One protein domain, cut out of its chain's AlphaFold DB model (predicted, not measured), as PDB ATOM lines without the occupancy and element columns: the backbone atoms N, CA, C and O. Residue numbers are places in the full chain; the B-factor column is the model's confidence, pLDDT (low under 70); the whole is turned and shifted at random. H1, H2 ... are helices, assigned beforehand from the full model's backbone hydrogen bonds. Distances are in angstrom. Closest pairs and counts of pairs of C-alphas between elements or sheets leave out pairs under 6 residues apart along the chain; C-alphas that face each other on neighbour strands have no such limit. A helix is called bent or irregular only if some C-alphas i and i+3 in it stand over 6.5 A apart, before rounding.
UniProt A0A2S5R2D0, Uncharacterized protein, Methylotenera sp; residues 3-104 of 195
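Overview. This is residues 3 to 104 of the 195 residues of an uncharacterized protein of Methylotenera sp (UniProt A0A2S5R2D0). H4 runs through the core of this helical domain, with H2 and H5 packed on opposite sides of it, H3 on a third side, and H5 crossing it steeply. Short H1 sits at one end of the whole, near H3, and at the other end short H6 sticks out with residues 98 to 102. The printed part has 102 residues with six named helices, H1 to H6 in order along the chain, and no named strand; the class is all helix. It is compact, with a radius of gyration of the C-alphas of 12.7 A and spans of 36 by 28 by 26 A.

Along the chain. H1 holds residues 5 to 11, 10.0 A from first to last C-alpha, and begins at C-alpha 5 (344.015, 255.724, 180.235). H2, residues 18 to 30, is 17.9 A long, and H3, residues 35 to 47, is 18.0 A long. H4, residues 56 to 72, begins at C-alpha 56 (347.375, 239.796, 160.416) and is 24.3 A long. H5, residues 80 to 96, is also 24.3 A long. H6, residues 98 to 103, is 10.0 A long and ends at C-alpha 103 (339.132, 232.712, 159.330); it is irregular, with C-alphas 99 and 102 7.7 A apart.

Arrangement. H4 is the hub, touching H2, H3 and H5, and its centre is 2.5 A from the mean of the C-alphas. H2, H3 and H4 form a bundle, a group of helices set together. H2 touches H4 at a shallow tilt of 26 degrees, opposite ways; their closest C-alphas, of Cys 22 and Lys 64, are 5.0 A apart. H3 touches H4 at a shallow tilt of 25 degrees, the same way, on H4's side with residues 56 to 63 alone; the closest C-alphas, of Leu 36 and Glu 56, are 5.8 A apart. H2 and H3 touch only at the corner, with the C-alphas of Ile 29 and Pro 35 5.0 A apart. H5 touches H4 at a steep tilt of 49 degrees, opposite ways, with the C-alphas of Cys 62 and Ala 87 closest at 4.8 A. The helix packing is only just mostly aligned, with 2 of 3 pairs at a shallow tilt. H1 is close to H3 but not clearly touching, the C-alphas of Val 7 and Phe 46 being closest at 6.6 A. H6 touches no helix; its closest C-alpha to H5 is that of Ser 101, 7.1 A from that of Cys 95. In H1 to H5 every O i to N i+4 pair is within hydrogen-bond range; in H6 0 of 2 are, against 2 of 3 O i to N i+3 pairs.

Size, cuts and confidence. The two C-alphas farthest apart, of His 6 and Pro 98, are 37.9 A apart. The printed part has no cut and no long link. Residues 97 to 102 stand free. The mean pLDDT of the printed part is 95.0, and residues 103 to 104 are under 70.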
ATOM      1  N   ASP A   3     349.586 253.188 183.937       96.69
ATOM      2  CA  ASP A   3     348.227 253.661 183.656       96.69
ATOM      3  C   ASP A   3     348.106 253.976 182.165       96.69
ATOM      4  O   ASP A   3     348.802 254.843 181.629       96.69
ATOM      5  N   THR A   4     347.218 253.252 181.492       97.12
ATOM      6  CA  THR A   4     347.037 253.312 180.036       97.12
ATOM      7  C   THR A   4     345.870 254.198 179.598       97.12
ATOM      8  O   THR A   4     345.620 254.325 178.399       97.12
ATOM      9  N   THR A   5     345.182 254.869 180.528       97.75
ATOM     10  CA  THR A   5     344.015 255.724 180.235       97.75
ATOM     11  C   THR A   5     344.341 256.789 179.183       97.75
ATOM     12  O   THR A   5     343.635 256.934 178.188       97.75
ATOM     13  N   HIS A   6     345.499 257.438 179.317       97.50
ATOM     14  CA  HIS A   6     345.969 258.446 178.366       97.50
ATOM     15  C   HIS A   6     346.172 257.904 176.936       97.50
ATOM     16  O   HIS A   6     346.040 258.651 175.962       97.50
ATOM     17  N   VAL A   7     346.496 256.612 176.786       98.00
ATOM     18  CA  VAL A   7     346.658 255.963 175.477       98.00
ATOM     19  C   VAL A   7     345.293 255.783 174.823       98.00
ATOM     20  O   VAL A   7     345.139 256.124 173.649       98.00
ATOM     21  N   PHE A   8     344.293 255.319 175.581       98.06
ATOM     22  CA  PHE A   8     342.916 255.222 175.100       98.06
ATOM     23  C   PHE A   8     342.364 256.588 174.677       98.06
ATOM     24  O   PHE A   8     341.842 256.705 173.568       98.06
ATOM     25  N   ASP A   9     342.560 257.629 175.492       97.44
ATOM     26  CA  ASP A   9     342.112 258.993 175.187       97.44
ATOM     27  C   ASP A   9     342.751 259.532 173.902       97.44
ATOM     28  O   ASP A   9     342.070 260.051 173.011       97.44
ATOM     29  N   ARG A  10     344.073 259.361 173.765       97.75
ATOM     30  CA  ARG A  10     344.827 259.775 172.574       97.75
ATOM     31  C   ARG A  10     344.330 259.069 171.314       97.75
ATOM     32  O   ARG A  10     344.251 259.693 170.257       97.75
ATOM     33  N   LEU A  11     344.016 257.779 171.422       96.88
ATOM     34  CA  LEU A  11     343.510 256.962 170.319       96.88
ATOM     35  C   LEU A  11     341.996 257.098 170.105       96.88
ATOM     36  O   LEU A  11     341.490 256.582 169.109       96.88
ATOM     37  N   ARG A  12     341.292 257.819 170.989       97.44
ATOM     38  CA  ARG A  12     339.831 257.985 170.993       97.44
ATOM     39  C   ARG A  12     339.082 256.651 171.031       97.44
ATOM     40  O   ARG A  12     338.117 256.472 170.294       97.44
ATOM     41  N   ILE A  13     339.550 255.733 171.870       97.06
ATOM     42  CA  ILE A  13     338.925 254.425 172.082       97.06
ATOM     43  C   ILE A  13     338.117 254.462 173.384       97.06
ATOM     44  O   ILE A  13     338.649 254.841 174.429       97.06
ATOM     45  N   ASP A  14     336.850 254.045 173.346       96.44
ATOM     46  CA  ASP A  14     336.002 253.975 174.540       96.44
ATOM     47  C   ASP A  14     336.389 252.779 175.420       96.44
ATOM     48  O   ASP A  14     336.031 251.629 175.160       96.44
ATOM     49  N   HIS A  15     337.099 253.068 176.508       96.31
ATOM     50  CA  HIS A  15     337.590 252.075 177.461       96.31
ATOM     51  C   HIS A  15     336.617 251.791 178.621       96.31
ATOM     52  O   HIS A  15     336.996 251.156 179.602       96.31
ATOM     53  N   ARG A  16     335.363 252.263 178.567       95.56
ATOM     54  CA  ARG A  16     334.347 251.955 179.599       95.56
ATOM     55  C   ARG A  16     333.734 250.568 179.419       95.56
ATOM     56  O   ARG A  16     333.091 250.053 180.328       95.56
ATOM     57  N   SER A  17     333.907 249.974 178.240       96.69
ATOM     58  CA  SER A  17     333.431 248.636 177.904       96.69
ATOM     59  C   SER A  17     334.496 247.895 177.112       96.69
ATOM     60  O   SER A  17     334.842 248.300 176.002       96.69
ATOM     61  N   ALA A  18     334.967 246.766 177.647       96.81
ATOM     62  CA  ALA A  18     335.957 245.927 176.975       96.81
ATOM     63  C   ALA A  18     335.480 245.487 175.582       96.81
ATOM     64  O   ALA A  18     336.268 245.444 174.640       96.81
ATOM     65  N   VAL A  19     334.177 245.221 175.424       96.88
ATOM     66  CA  VAL A  19     333.577 244.827 174.139       96.88
ATOM     67  C   VAL A  19     333.698 245.947 173.105       96.88
ATOM     68  O   VAL A  19     334.115 245.683 171.977       96.88
ATOM     69  N   ILE A  20     333.365 247.183 173.491       96.75
ATOM     70  CA  ILE A  20     333.435 248.347 172.596       96.75
ATOM     71  C   ILE A  20     334.895 248.632 172.237       96.75
ATOM     72  O   ILE A  20     335.222 248.667 171.051       96.75
ATOM     73  N   ALA A  21     335.787 248.698 173.231       97.69
ATOM     74  CA  ALA A  21     337.217 248.916 173.015       97.69
ATOM     75  C   ALA A  21     337.822 247.874 172.057       97.69
ATOM     76  O   ALA A  21     338.528 248.212 171.104       97.69
ATOM     77  N   CYS A  22     337.495 246.592 172.252       97.81
ATOM     78  CA  CYS A  22     337.948 245.513 171.374       97.81
ATOM     79  C   CYS A  22     337.414 245.645 169.943       97.81
ATOM     80  O   CYS A  22     338.103 245.270 168.989       97.81
ATOM     81  N   GLN A  23     336.178 246.116 169.769       96.25
ATOM     82  CA  GLN A  23     335.591 246.330 168.450       96.25
ATOM     83  C   GLN A  23     336.250 247.512 167.734       96.25
ATOM     84  O   GLN A  23     336.595 247.387 166.559       96.25
ATOM     85  N   GLU A  24     336.470 248.623 168.434       97.56
ATOM     86  CA  GLU A  24     337.124 249.816 167.891       97.56
ATOM     87  C   GLU A  24     338.571 249.532 167.488       97.56
ATOM     88  O   GLU A  24     338.954 249.825 166.355       97.56
ATOM     89  N   VAL A  25     339.345 248.857 168.343       97.75
ATOM     90  CA  VAL A  25     340.712 248.416 168.012       97.75
ATOM     91  C   VAL A  25     340.708 247.428 166.846       97.75
ATOM     92  O   VAL A  25     341.515 247.540 165.925       97.75
ATOM     93  N   GLY A  26     339.766 246.482 166.836       96.31
ATOM     94  CA  GLY A  26     339.617 245.538 165.730       96.31
ATOM     95  C   GLY A  26     339.340 246.228 164.389       96.31
ATOM     96  O   GLY A  26     339.920 245.834 163.376       96.31
ATOM     97  N   ASN A  27     338.490 247.260 164.381       94.88
ATOM     98  CA  ASN A  27     338.212 248.077 163.200       94.88
ATOM     99  C   ASN A  27     339.435 248.912 162.801       94.88
ATOM    100  O   ASN A  27     339.813 248.891 161.637       94.88
ATOM    101  N   MET A  28     340.101 249.562 163.760       97.00
ATOM    102  CA  MET A  28     341.315 250.352 163.523       97.00
ATOM    103  C   MET A  28     342.404 249.535 162.817       97.00
ATOM    104  O   MET A  28     343.007 250.012 161.860       97.00
ATOM    105  N   ILE A  29     342.640 248.296 163.258       97.00
ATOM    106  CA  ILE A  29     343.624 247.404 162.631       97.00
ATOM    107  C   ILE A  29     343.146 246.950 161.249       97.00
ATOM    108  O   ILE A  29     343.925 246.978 160.302       97.00
ATOM    109  N   ARG A  30     341.877 246.536 161.119       93.44
ATOM    110  CA  ARG A  30     341.311 246.043 159.851       93.44
ATOM    111  C   ARG A  30     341.319 247.112 158.758       93.44
ATOM    112  O   ARG A  30     341.568 246.789 157.604       93.44
ATOM    113  N   ASP A  31     341.013 248.348 159.124       94.50
ATOM    114  CA  ASP A  31     340.850 249.456 158.187       94.50
ATOM    115  C   ASP A  31     342.193 250.190 157.945       94.50
ATOM    116  O   ASP A  31     342.267 251.119 157.140       94.50
ATOM    117  N   SER A  32     343.273 249.761 158.614       96.25
ATOM    118  CA  SER A  32     344.634 250.263 158.403       96.25
ATOM    119  C   SER A  32     345.245 249.718 157.112       96.25
ATOM    120  O   SER A  32     345.145 248.534 156.806       96.25
ATOM    121  N   ALA A  33     345.991 250.565 156.396       95.94
ATOM    122  CA  ALA A  33     346.809 250.137 155.259       95.94
ATOM    123  C   ALA A  33     348.013 249.267 155.675       95.94
ATOM    124  O   ALA A  33     348.625 248.618 154.832       95.94
ATOM    125  N   THR A  34     348.378 249.277 156.965       96.75
ATOM    126  CA  THR A  34     349.504 248.507 157.519       96.75
ATOM    127  C   THR A  34     349.089 247.800 158.818       96.75
ATOM    128  O   THR A  34     349.498 248.209 159.913       96.75
ATOM    129  N   PRO A  35     348.258 246.741 158.744       95.88
ATOM    130  CA  PRO A  35     347.668 246.111 159.927       95.88
ATOM    131  C   PRO A  35     348.700 245.558 160.917       95.88
ATOM    132  O   PRO A  35     348.575 245.785 162.122       95.88
ATOM    133  N   LEU A  36     349.754 244.895 160.429       97.62
ATOM    134  CA  LEU A  36     350.828 244.351 161.271       97.62
ATOM    135  C   LEU A  36     351.582 245.454 162.018       97.62
ATOM    136  O   LEU A  36     351.713 245.397 163.237       97.62
ATOM    137  N   THR A  37     352.011 246.501 161.308       98.00
ATOM    138  CA  THR A  37     352.722 247.642 161.906       98.00
ATOM    139  C   THR A  37     351.844 248.396 162.899       98.00
ATOM    140  O   THR A  37     352.317 248.809 163.954       98.00
ATOM    141  N   THR A  38     350.554 248.541 162.590       98.31
ATOM    142  CA  THR A  38     349.575 249.156 163.498       98.31
ATOM    143  C   THR A  38     349.420 248.319 164.768       98.31
ATOM    144  O   THR A  38     349.426 248.868 165.864       98.31
ATOM    145  N   SER A  39     349.358 246.994 164.637       98.44
ATOM    146  CA  SER A  39     349.253 246.064 165.767       98.44
ATOM    147  C   SER A  39     350.504 246.101 166.653       98.44
ATOM    148  O   SER A  39     350.394 246.251 167.868       98.44
ATOM    149  N   SER A  40     351.700 246.064 166.054       98.25
ATOM    150  CA  SER A  40     352.978 246.254 166.755       98.25
ATOM    151  C   SER A  40     353.036 247.583 167.505       98.25
ATOM    152  O   SER A  40     353.424 247.629 168.671       98.25
ATOM    153  N   LYS A  41     352.589 248.669 166.861       98.19
ATOM    154  CA  LYS A  41     352.535 249.992 167.483       98.19
ATOM    155  C   LYS A  41     351.585 250.025 168.678       98.19
ATOM    156  O   LYS A  41     351.935 250.629 169.680       98.19
ATOM    157  N   LEU A  42     350.432 249.358 168.612       98.31
ATOM    158  CA  LEU A  42     349.512 249.269 169.749       98.31
ATOM    159  C   LEU A  42     350.157 248.562 170.950       98.31
ATOM    160  O   LEU A  42     350.021 249.042 172.071       98.31
ATOM    161  N   PHE A  43     350.901 247.474 170.737       98.31
ATOM    162  CA  PHE A  43     351.655 246.827 171.820       98.31
ATOM    163  C   PHE A  43     352.723 247.752 172.414       98.31
ATOM    164  O   PHE A  43     352.871 247.819 173.635       98.31
ATOM    165  N   ASN A  44     353.427 248.512 171.576       98.06
ATOM    166  CA  ASN A  44     354.393 249.495 172.056       98.06
ATOM    167  C   ASN A  44     353.717 250.634 172.839       98.06
ATOM    168  O   ASN A  44     354.166 250.980 173.925       98.06
ATOM    169  N   ASP A  45     352.605 251.161 172.331       97.81
ATOM    170  CA  ASP A  45     351.866 252.265 172.940       97.81
ATOM    171  C   ASP A  45     351.264 251.884 174.304       97.81
ATOM    172  O   ASP A  45     351.327 252.681 175.237       97.81
ATOM    173  N   PHE A  46     350.690 250.682 174.438       97.94
ATOM    174  CA  PHE A  46     350.031 250.243 175.675       97.94
ATOM    175  C   PHE A  46     350.977 249.588 176.684       97.94
ATOM    176  O   PHE A  46     350.794 249.757 177.888       97.94
ATOM    177  N   LEU A  47     351.964 248.823 176.212       97.69
ATOM    178  CA  LEU A  47     352.795 247.959 177.057       97.69
ATOM    179  C   LEU A  47     354.289 248.307 177.005       97.69
ATOM    180  O   LEU A  47     355.077 247.703 177.724       97.69
ATOM    181  N   SER A  48     354.707 249.263 176.165       97.06
ATOM    182  CA  SER A  48     356.127 249.570 175.916       97.06
ATOM    183  C   SER A  48     356.943 248.366 175.419       97.06
ATOM    184  O   SER A  48     358.149 248.291 175.643       97.06
ATOM    185  N   LEU A  49     356.297 247.423 174.721       96.88
ATOM    186  CA  LEU A  49     356.930 246.222 174.166       96.88
ATOM    187  C   LEU A  49     357.085 246.335 172.642       96.88
ATOM    188  O   LEU A  49     356.149 246.727 171.946       96.88
ATOM    189  N   ASP A  50     358.258 245.973 172.113       97.00
ATOM    190  CA  ASP A  50     358.492 245.850 170.663       97.00
ATOM    191  C   ASP A  50     358.091 244.446 170.192       97.00
ATOM    192  O   ASP A  50     358.901 243.519 170.149       97.00
ATOM    193  N   VAL A  51     356.803 244.276 169.895       97.19
ATOM    194  CA  VAL A  51     356.244 243.016 169.391       97.19
ATOM    195  C   VAL A  51     356.116 243.091 167.878       97.19
ATOM    196  O   VAL A  51     355.546 244.043 167.347       97.19
ATOM    197  N   ARG A  52     356.589 242.065 167.170       97.12
ATOM    198  CA  ARG A  52     356.457 241.951 165.713       97.12
ATOM    199  C   ARG A  52     355.544 240.795 165.354       97.12
ATOM    200  O   ARG A  52     355.659 239.718 165.929       97.12
ATOM    201  N   PHE A  53     354.673 241.035 164.384       96.12
ATOM    202  CA  PHE A  53     353.735 240.049 163.871       96.12
ATOM    203  C   PHE A  53     354.018 239.757 162.401       96.12
ATOM    204  O   PHE A  53     354.405 240.653 161.649       96.12
ATOM    205  N   ASP A  54     353.792 238.514 162.000       94.81
ATOM    206  CA  ASP A  54     353.901 238.004 160.631       94.81
ATOM    207  C   ASP A  54     352.543 237.578 160.040       94.81
ATOM    208  O   ASP A  54     352.421 237.429 158.824       94.81
ATOM    209  N   ASP A  55     351.512 237.447 160.880       93.19
ATOM    210  CA  ASP A  55     350.140 237.127 160.488       93.19
ATOM    211  C   ASP A  55     349.133 238.169 161.005       93.19
ATOM    212  O   ASP A  55     349.089 238.500 162.193       93.19
ATOM    213  N   GLU A  56     348.304 238.703 160.102       92.62
ATOM    214  CA  GLU A  56     347.375 239.796 160.416       92.62
ATOM    215  C   GLU A  56     346.233 239.369 161.333       92.62
ATOM    216  O   GLU A  56     345.759 240.157 162.159       92.62
ATOM    217  N   VAL A  57     345.758 238.132 161.183       92.06
ATOM    218  CA  VAL A  57     344.651 237.644 161.995       92.06
ATOM    219  C   VAL A  57     345.145 237.387 163.409       92.06
ATOM    220  O   VAL A  57     344.508 237.859 164.353       92.06
ATOM    221  N   TYR A  58     346.300 236.733 163.543       94.75
ATOM    222  CA  TYR A  58     346.978 236.532 164.818       94.75
ATOM    223  C   TYR A  58     347.234 237.869 165.524       94.75
ATOM    224  O   TYR A  58     346.792 238.057 166.658       94.75
ATOM    225  N   ALA A  59     347.834 238.841 164.825       96.62
ATOM    226  CA  ALA A  59     348.119 240.174 165.360       96.62
ATOM    227  C   ALA A  59     346.862 240.863 165.912       96.62
ATOM    228  O   ALA A  59     346.837 241.341 167.048       96.62
ATOM    229  N   ARG A  60     345.777 240.858 165.132       95.81
ATOM    230  CA  ARG A  60     344.504 241.467 165.527       95.81
ATOM    231  C   ARG A  60     343.890 240.779 166.744       95.81
ATOM    232  O   ARG A  60     343.320 241.457 167.598       95.81
ATOM    233  N   VAL A  61     343.972 239.453 166.830       96.31
ATOM    234  CA  VAL A  61     343.456 238.695 167.979       96.31
ATOM    235  C   VAL A  61     344.287 238.985 169.227       96.31
ATOM    236  O   VAL A  61     343.701 239.267 170.274       96.31
ATOM    237  N   CYS A  62     345.619 239.026 169.106       97.88
ATOM    238  CA  CYS A  62     346.514 239.446 170.185       97.88
ATOM    239  C   CYS A  62     346.161 240.847 170.695       97.88
ATOM    240  O   CYS A  62     345.964 241.023 171.896       97.88
ATOM    241  N   CYS A  63     346.007 241.837 169.808       98.25
ATOM    242  CA  CYS A  63     345.646 243.198 170.212       98.25
ATOM    243  C   CYS A  63     344.293 243.254 170.930       98.25
ATOM    244  O   CYS A  63     344.170 243.935 171.943       98.25
ATOM    245  N   LYS A  64     343.275 242.530 170.448       97.94
ATOM    246  CA  LYS A  64     341.965 242.494 171.117       97.94
ATOM    247  C   LYS A  64     342.055 241.856 172.505       97.94
ATOM    248  O   LYS A  64     341.496 242.399 173.449       97.94
ATOM    249  N   SER A  65     342.789 240.751 172.636       98.00
ATOM    250  CA  SER A  65     343.003 240.080 173.924       98.00
ATOM    251  C   SER A  65     343.751 240.977 174.920       98.00
ATOM    252  O   SER A  65     343.320 241.123 176.063       98.00
ATOM    253  N   MET A  66     344.807 241.664 174.465       98.44
ATOM    254  CA  MET A  66     345.534 242.666 175.251       98.44
ATOM    255  C   MET A  66     344.595 243.765 175.764       98.44
ATOM    256  O   MET A  66     344.561 244.042 176.959       98.44
ATOM    257  N   ILE A  67     343.809 244.377 174.875       98.44
ATOM    258  CA  ILE A  67     342.908 245.484 175.226       98.44
ATOM    259  C   ILE A  67     341.834 245.032 176.211       98.44
ATOM    260  O   ILE A  67     341.558 245.744 177.173       98.44
ATOM    261  N   GLN A  68     341.274 243.838 176.018       98.00
ATOM    262  CA  GLN A  68     340.326 243.265 176.964       98.00
ATOM    263  C   GLN A  68     340.932 243.160 178.371       98.00
ATOM    264  O   GLN A  68     340.327 243.654 179.319       98.00
ATOM    265  N   GLN A  69     342.135 242.586 178.501       97.94
ATOM    266  CA  GLN A  69     342.815 242.446 179.795       97.94
ATOM    267  C   GLN A  69     343.088 243.794 180.468       97.94
ATOM    268  O   GLN A  69     342.928 243.925 181.679       97.94
ATOM    269  N   ILE A  70     343.492 244.799 179.689       98.06
ATOM    270  CA  ILE A  70     343.762 246.146 180.197       98.06
ATOM    271  C   ILE A  70     342.473 246.790 180.727       98.06
ATOM    272  O   ILE A  70     342.458 247.299 181.847       98.06
ATOM    273  N   VAL A  71     341.379 246.736 179.960       97.88
ATOM    274  CA  VAL A  71     340.097 247.341 180.359       97.88
ATOM    275  C   VAL A  71     339.491 246.626 181.570       97.88
ATOM    276  O   VAL A  71     339.014 247.283 182.493       97.88
ATOM    277  N   GLU A  72     339.557 245.293 181.626       97.12
ATOM    278  CA  GLU A  72     339.079 244.501 182.775       97.12
ATOM    279  C   GLU A  72     339.840 244.815 184.074       97.12
ATOM    280  O   GLU A  72     339.294 244.670 185.167       97.12
ATOM    281  N   LYS A  73     341.080 245.303 183.960       96.50
ATOM    282  CA  LYS A  73     341.913 245.768 185.076       96.50
ATOM    283  C   LYS A  73     341.850 247.285 185.283       96.50
ATOM    284  O   LYS A  73     342.762 247.868 185.862       96.50
ATOM    285  N   ASN A  74     340.772 247.932 184.836       97.06
ATOM    286  CA  ASN A  74     340.554 249.378 184.965       97.06
ATOM    287  C   ASN A  74     341.700 250.218 184.376       97.06
ATOM    288  O   ASN A  74     342.117 251.208 184.971       97.06
ATOM    289  N   ASN A  75     342.216 249.814 183.213       96.88
ATOM    290  CA  ASN A  75     343.312 250.463 182.484       96.88
ATOM    291  C   ASN A  75     344.681 250.428 183.182       96.88
ATOM    292  O   ASN A  75     345.613 251.109 182.739       96.88
ATOM    293  N   ILE A  76     344.823 249.619 184.233       97.12
ATOM    294  CA  ILE A  76     346.068 249.461 184.977       97.12
ATOM    295  C   ILE A  76     346.791 248.185 184.543       97.12
ATOM    296  O   ILE A  76     346.229 247.090 184.529       97.12
ATOM    297  N   VAL A  77     348.075 248.330 184.215       96.75
ATOM    298  CA  VAL A  77     348.964 247.229 183.834       96.75
ATOM    299  C   VAL A  77     350.051 247.056 184.883       96.75
ATOM    300  O   VAL A  77     350.997 247.843 184.957       96.75
ATOM    301  N   ASP A  78     349.947 246.006 185.691       96.19
ATOM    302  CA  ASP A  78     350.968 245.682 186.694       96.19
ATOM    303  C   ASP A  78     352.247 245.151 186.047       96.19
ATOM    304  O   ASP A  78     353.335 245.663 186.324       96.19
ATOM    305  N   ASP A  79     352.079 244.185 185.142       97.25
ATOM    306  CA  ASP A  79     353.140 243.503 184.412       97.25
ATOM    307  C   ASP A  79     352.753 243.368 182.932       97.25
ATOM    308  O   ASP A  79     351.766 242.720 182.571       97.25
ATOM    309  N   SER A  80     353.543 244.011 182.075       97.38
ATOM    310  CA  SER A  80     353.329 244.022 180.626       97.38
ATOM    311  C   SER A  80     353.623 242.671 179.979       97.38
ATOM    312  O   SER A  80     352.945 242.297 179.020       97.38
ATOM    313  N   GLN A  81     354.586 241.915 180.513       97.31
ATOM    314  CA  GLN A  81     354.951 240.611 179.971       97.31
ATOM    315  C   GLN A  81     353.833 239.596 180.208       97.31
ATOM    316  O   GLN A  81     353.476 238.855 179.300       97.31
ATOM    317  N   VAL A  82     353.195 239.637 181.381       97.19
ATOM    318  CA  VAL A  82     352.050 238.767 181.695       97.19
ATOM    319  C   VAL A  82     350.874 239.008 180.740       97.19
ATOM    320  O   VAL A  82     350.223 238.055 180.311       97.19
ATOM    321  N   ILE A  83     350.599 240.266 180.371       97.56
ATOM    322  CA  ILE A  83     349.547 240.581 179.389       97.56
ATOM    323  C   ILE A  83     349.927 240.067 177.997       97.56
ATOM    324  O   ILE A  83     349.075 239.503 177.308       97.56
ATOM    325  N   LEU A  84     351.189 240.227 177.584       97.50
ATOM    326  CA  LEU A  84     351.676 239.704 176.307       97.50
ATOM    327  C   LEU A  84     351.567 238.174 176.244       97.50
ATOM    328  O   LEU A  84     351.047 237.637 175.266       97.50
ATOM    329  N   ASP A  85     352.009 237.476 177.290       97.50
ATOM    330  CA  ASP A  85     351.961 236.016 177.366       97.50
ATOM    331  C   ASP A  85     350.516 235.508 177.292       97.50
ATOM    332  O   ASP A  85     350.219 234.577 176.538       97.50
ATOM    333  N   TYR A  86     349.594 236.172 177.999       97.31
ATOM    334  CA  TYR A  86     348.164 235.875 177.917       97.31
ATOM    335  C   TYR A  86     347.614 236.094 176.503       97.31
ATOM    336  O   TYR A  86     346.946 235.212 175.961       97.31
ATOM    337  N   ALA A  87     347.910 237.241 175.885       97.50
ATOM    338  CA  ALA A  87     347.431 237.569 174.545       97.50
ATOM    339  C   ALA A  87     347.927 236.559 173.499       97.50
ATOM    340  O   ALA A  87     347.140 236.098 172.669       97.50
ATOM    341  N   ASN A  88     349.197 236.155 173.585       97.12
ATOM    342  CA  ASN A  88     349.789 235.147 172.706       97.12
ATOM    343  C   ASN A  88     349.166 233.764 172.911       97.12
ATOM    344  O   ASN A  88     348.851 233.082 171.932       97.12
ATOM    345  N   ALA A  89     348.967 233.343 174.165       96.38
ATOM    346  CA  ALA A  89     348.330 232.068 174.483       96.38
ATOM    347  C   ALA A  89     346.882 232.027 173.976       96.38
ATOM    348  O   ALA A  89     346.472 231.053 173.341       96.38
ATOM    349  N   TYR A  90     346.131 233.110 174.189       96.00
ATOM    350  CA  TYR A  90     344.769 233.246 173.688       96.00
ATOM    351  C   TYR A  90     344.735 233.188 172.159       96.00
ATOM    352  O   TYR A  90     344.019 232.361 171.598       96.00
ATOM    353  N   ALA A  91     345.544 234.002 171.473       94.88
ATOM    354  CA  ALA A  91     345.583 234.027 170.014       94.88
ATOM    355  C   ALA A  91     346.015 232.686 169.415       94.88
ATOM    356  O   ALA A  91     345.429 232.247 168.427       94.88
ATOM    357  N   LYS A  92     346.972 231.997 170.044       93.69
ATOM    358  CA  LYS A  92     347.379 230.647 169.650       93.69
ATOM    359  C   LYS A  92     346.218 229.661 169.771       93.69
ATOM    360  O   LYS A  92     345.882 229.014 168.786       93.69
ATOM    361  N   SER A  93     345.555 229.616 170.931       93.12
ATOM    362  CA  SER A  93     344.392 228.740 171.143       93.12
ATOM    363  C   SER A  93     343.255 229.034 170.162       93.12
ATOM    364  O   SER A  93     342.615 228.118 169.655       93.12
ATOM    365  N   PHE A  94     343.050 230.314 169.843       90.19
ATOM    366  CA  PHE A  94     342.056 230.759 168.880       90.19
ATOM    367  C   PHE A  94     342.395 230.255 167.476       90.19
ATOM    368  O   PHE A  94     341.520 229.691 166.834       90.19
ATOM    369  N   CYS A  95     343.652 230.387 167.032       86.00
ATOM    370  CA  CYS A  95     344.108 229.938 165.710       86.00
ATOM    371  C   CYS A  95     344.123 228.408 165.552       86.00
ATOM    372  O   CYS A  95     343.883 227.901 164.458       86.00
ATOM    373  N   GLU A  96     344.400 227.674 166.631       88.00
ATOM    374  CA  GLU A  96     344.446 226.206 166.640       88.00
ATOM    375  C   GLU A  96     343.053 225.558 166.728       88.00
ATOM    376  O   GLU A  96     342.905 224.389 166.373       88.00
ATOM    377  N   ASP A  97     342.024 226.292 167.165       86.94
ATOM    378  CA  ASP A  97     340.664 225.766 167.289       86.94
ATOM    379  C   ASP A  97     340.015 225.559 165.896       86.94
ATOM    380  O   ASP A  97     339.762 226.527 165.158       86.94
ATOM    381  N   PRO A  98     339.672 224.304 165.524       82.81
ATOM    382  CA  PRO A  98     339.079 223.979 164.227       82.81
ATOM    383  C   PRO A  98     337.781 224.729 163.928       82.81
ATOM    384  O   PRO A  98     337.463 224.955 162.758       82.81
ATOM    385  N   LYS A  99     337.037 225.147 164.961       83.75
ATOM    386  CA  LYS A  99     335.795 225.919 164.818       83.75
ATOM    387  C   LYS A  99     336.007 227.220 164.049       83.75
ATOM    388  O   LYS A  99     335.094 227.690 163.372       83.75
ATOM    389  N   TRP A 100     337.198 227.793 164.152       81.50
ATOM    390  CA  TRP A 100     337.548 229.091 163.591       81.50
ATOM    391  C   TRP A 100     338.457 228.979 162.361       81.50
ATOM    392  O   TRP A 100     338.791 229.999 161.767       81.50
ATOM    393  N   SER A 101     338.777 227.752 161.922       75.38
ATOM    394  CA  SER A 101     339.615 227.439 160.748       75.38
ATOM    395  C   SER A 101     339.291 228.255 159.492       75.38
ATOM    396  O   SER A 101     340.198 228.653 158.765       75.38
ATOM    397  N   TYR A 102     338.014 228.576 159.269       72.19
ATOM    398  CA  TYR A 102     337.543 229.376 158.135       72.19
ATOM    399  C   TYR A 102     338.042 230.836 158.118       72.19
ATOM    400  O   TYR A 102     337.889 231.510 157.101       72.19
ATOM    401  N   LEU A 103     338.585 231.352 159.228       69.19
ATOM    402  CA  LEU A 103     339.132 232.712 159.330       69.19
ATOM    403  C   LEU A 103     340.601 232.809 158.884       69.19
ATOM    404  O   LEU A 103     341.054 233.912 158.579       69.19
ATOM    405  N   TRP A 104     341.329 231.688 158.841       66.31
ATOM    406  CA  TRP A 104     342.768 231.614 158.511       66.31
ATOM    407  C   TRP A 104     343.110 230.616 157.418       66.31
ATOM    408  O   TRP A 104     344.276 230.531 157.027       66.31
TER     409      TRP A 104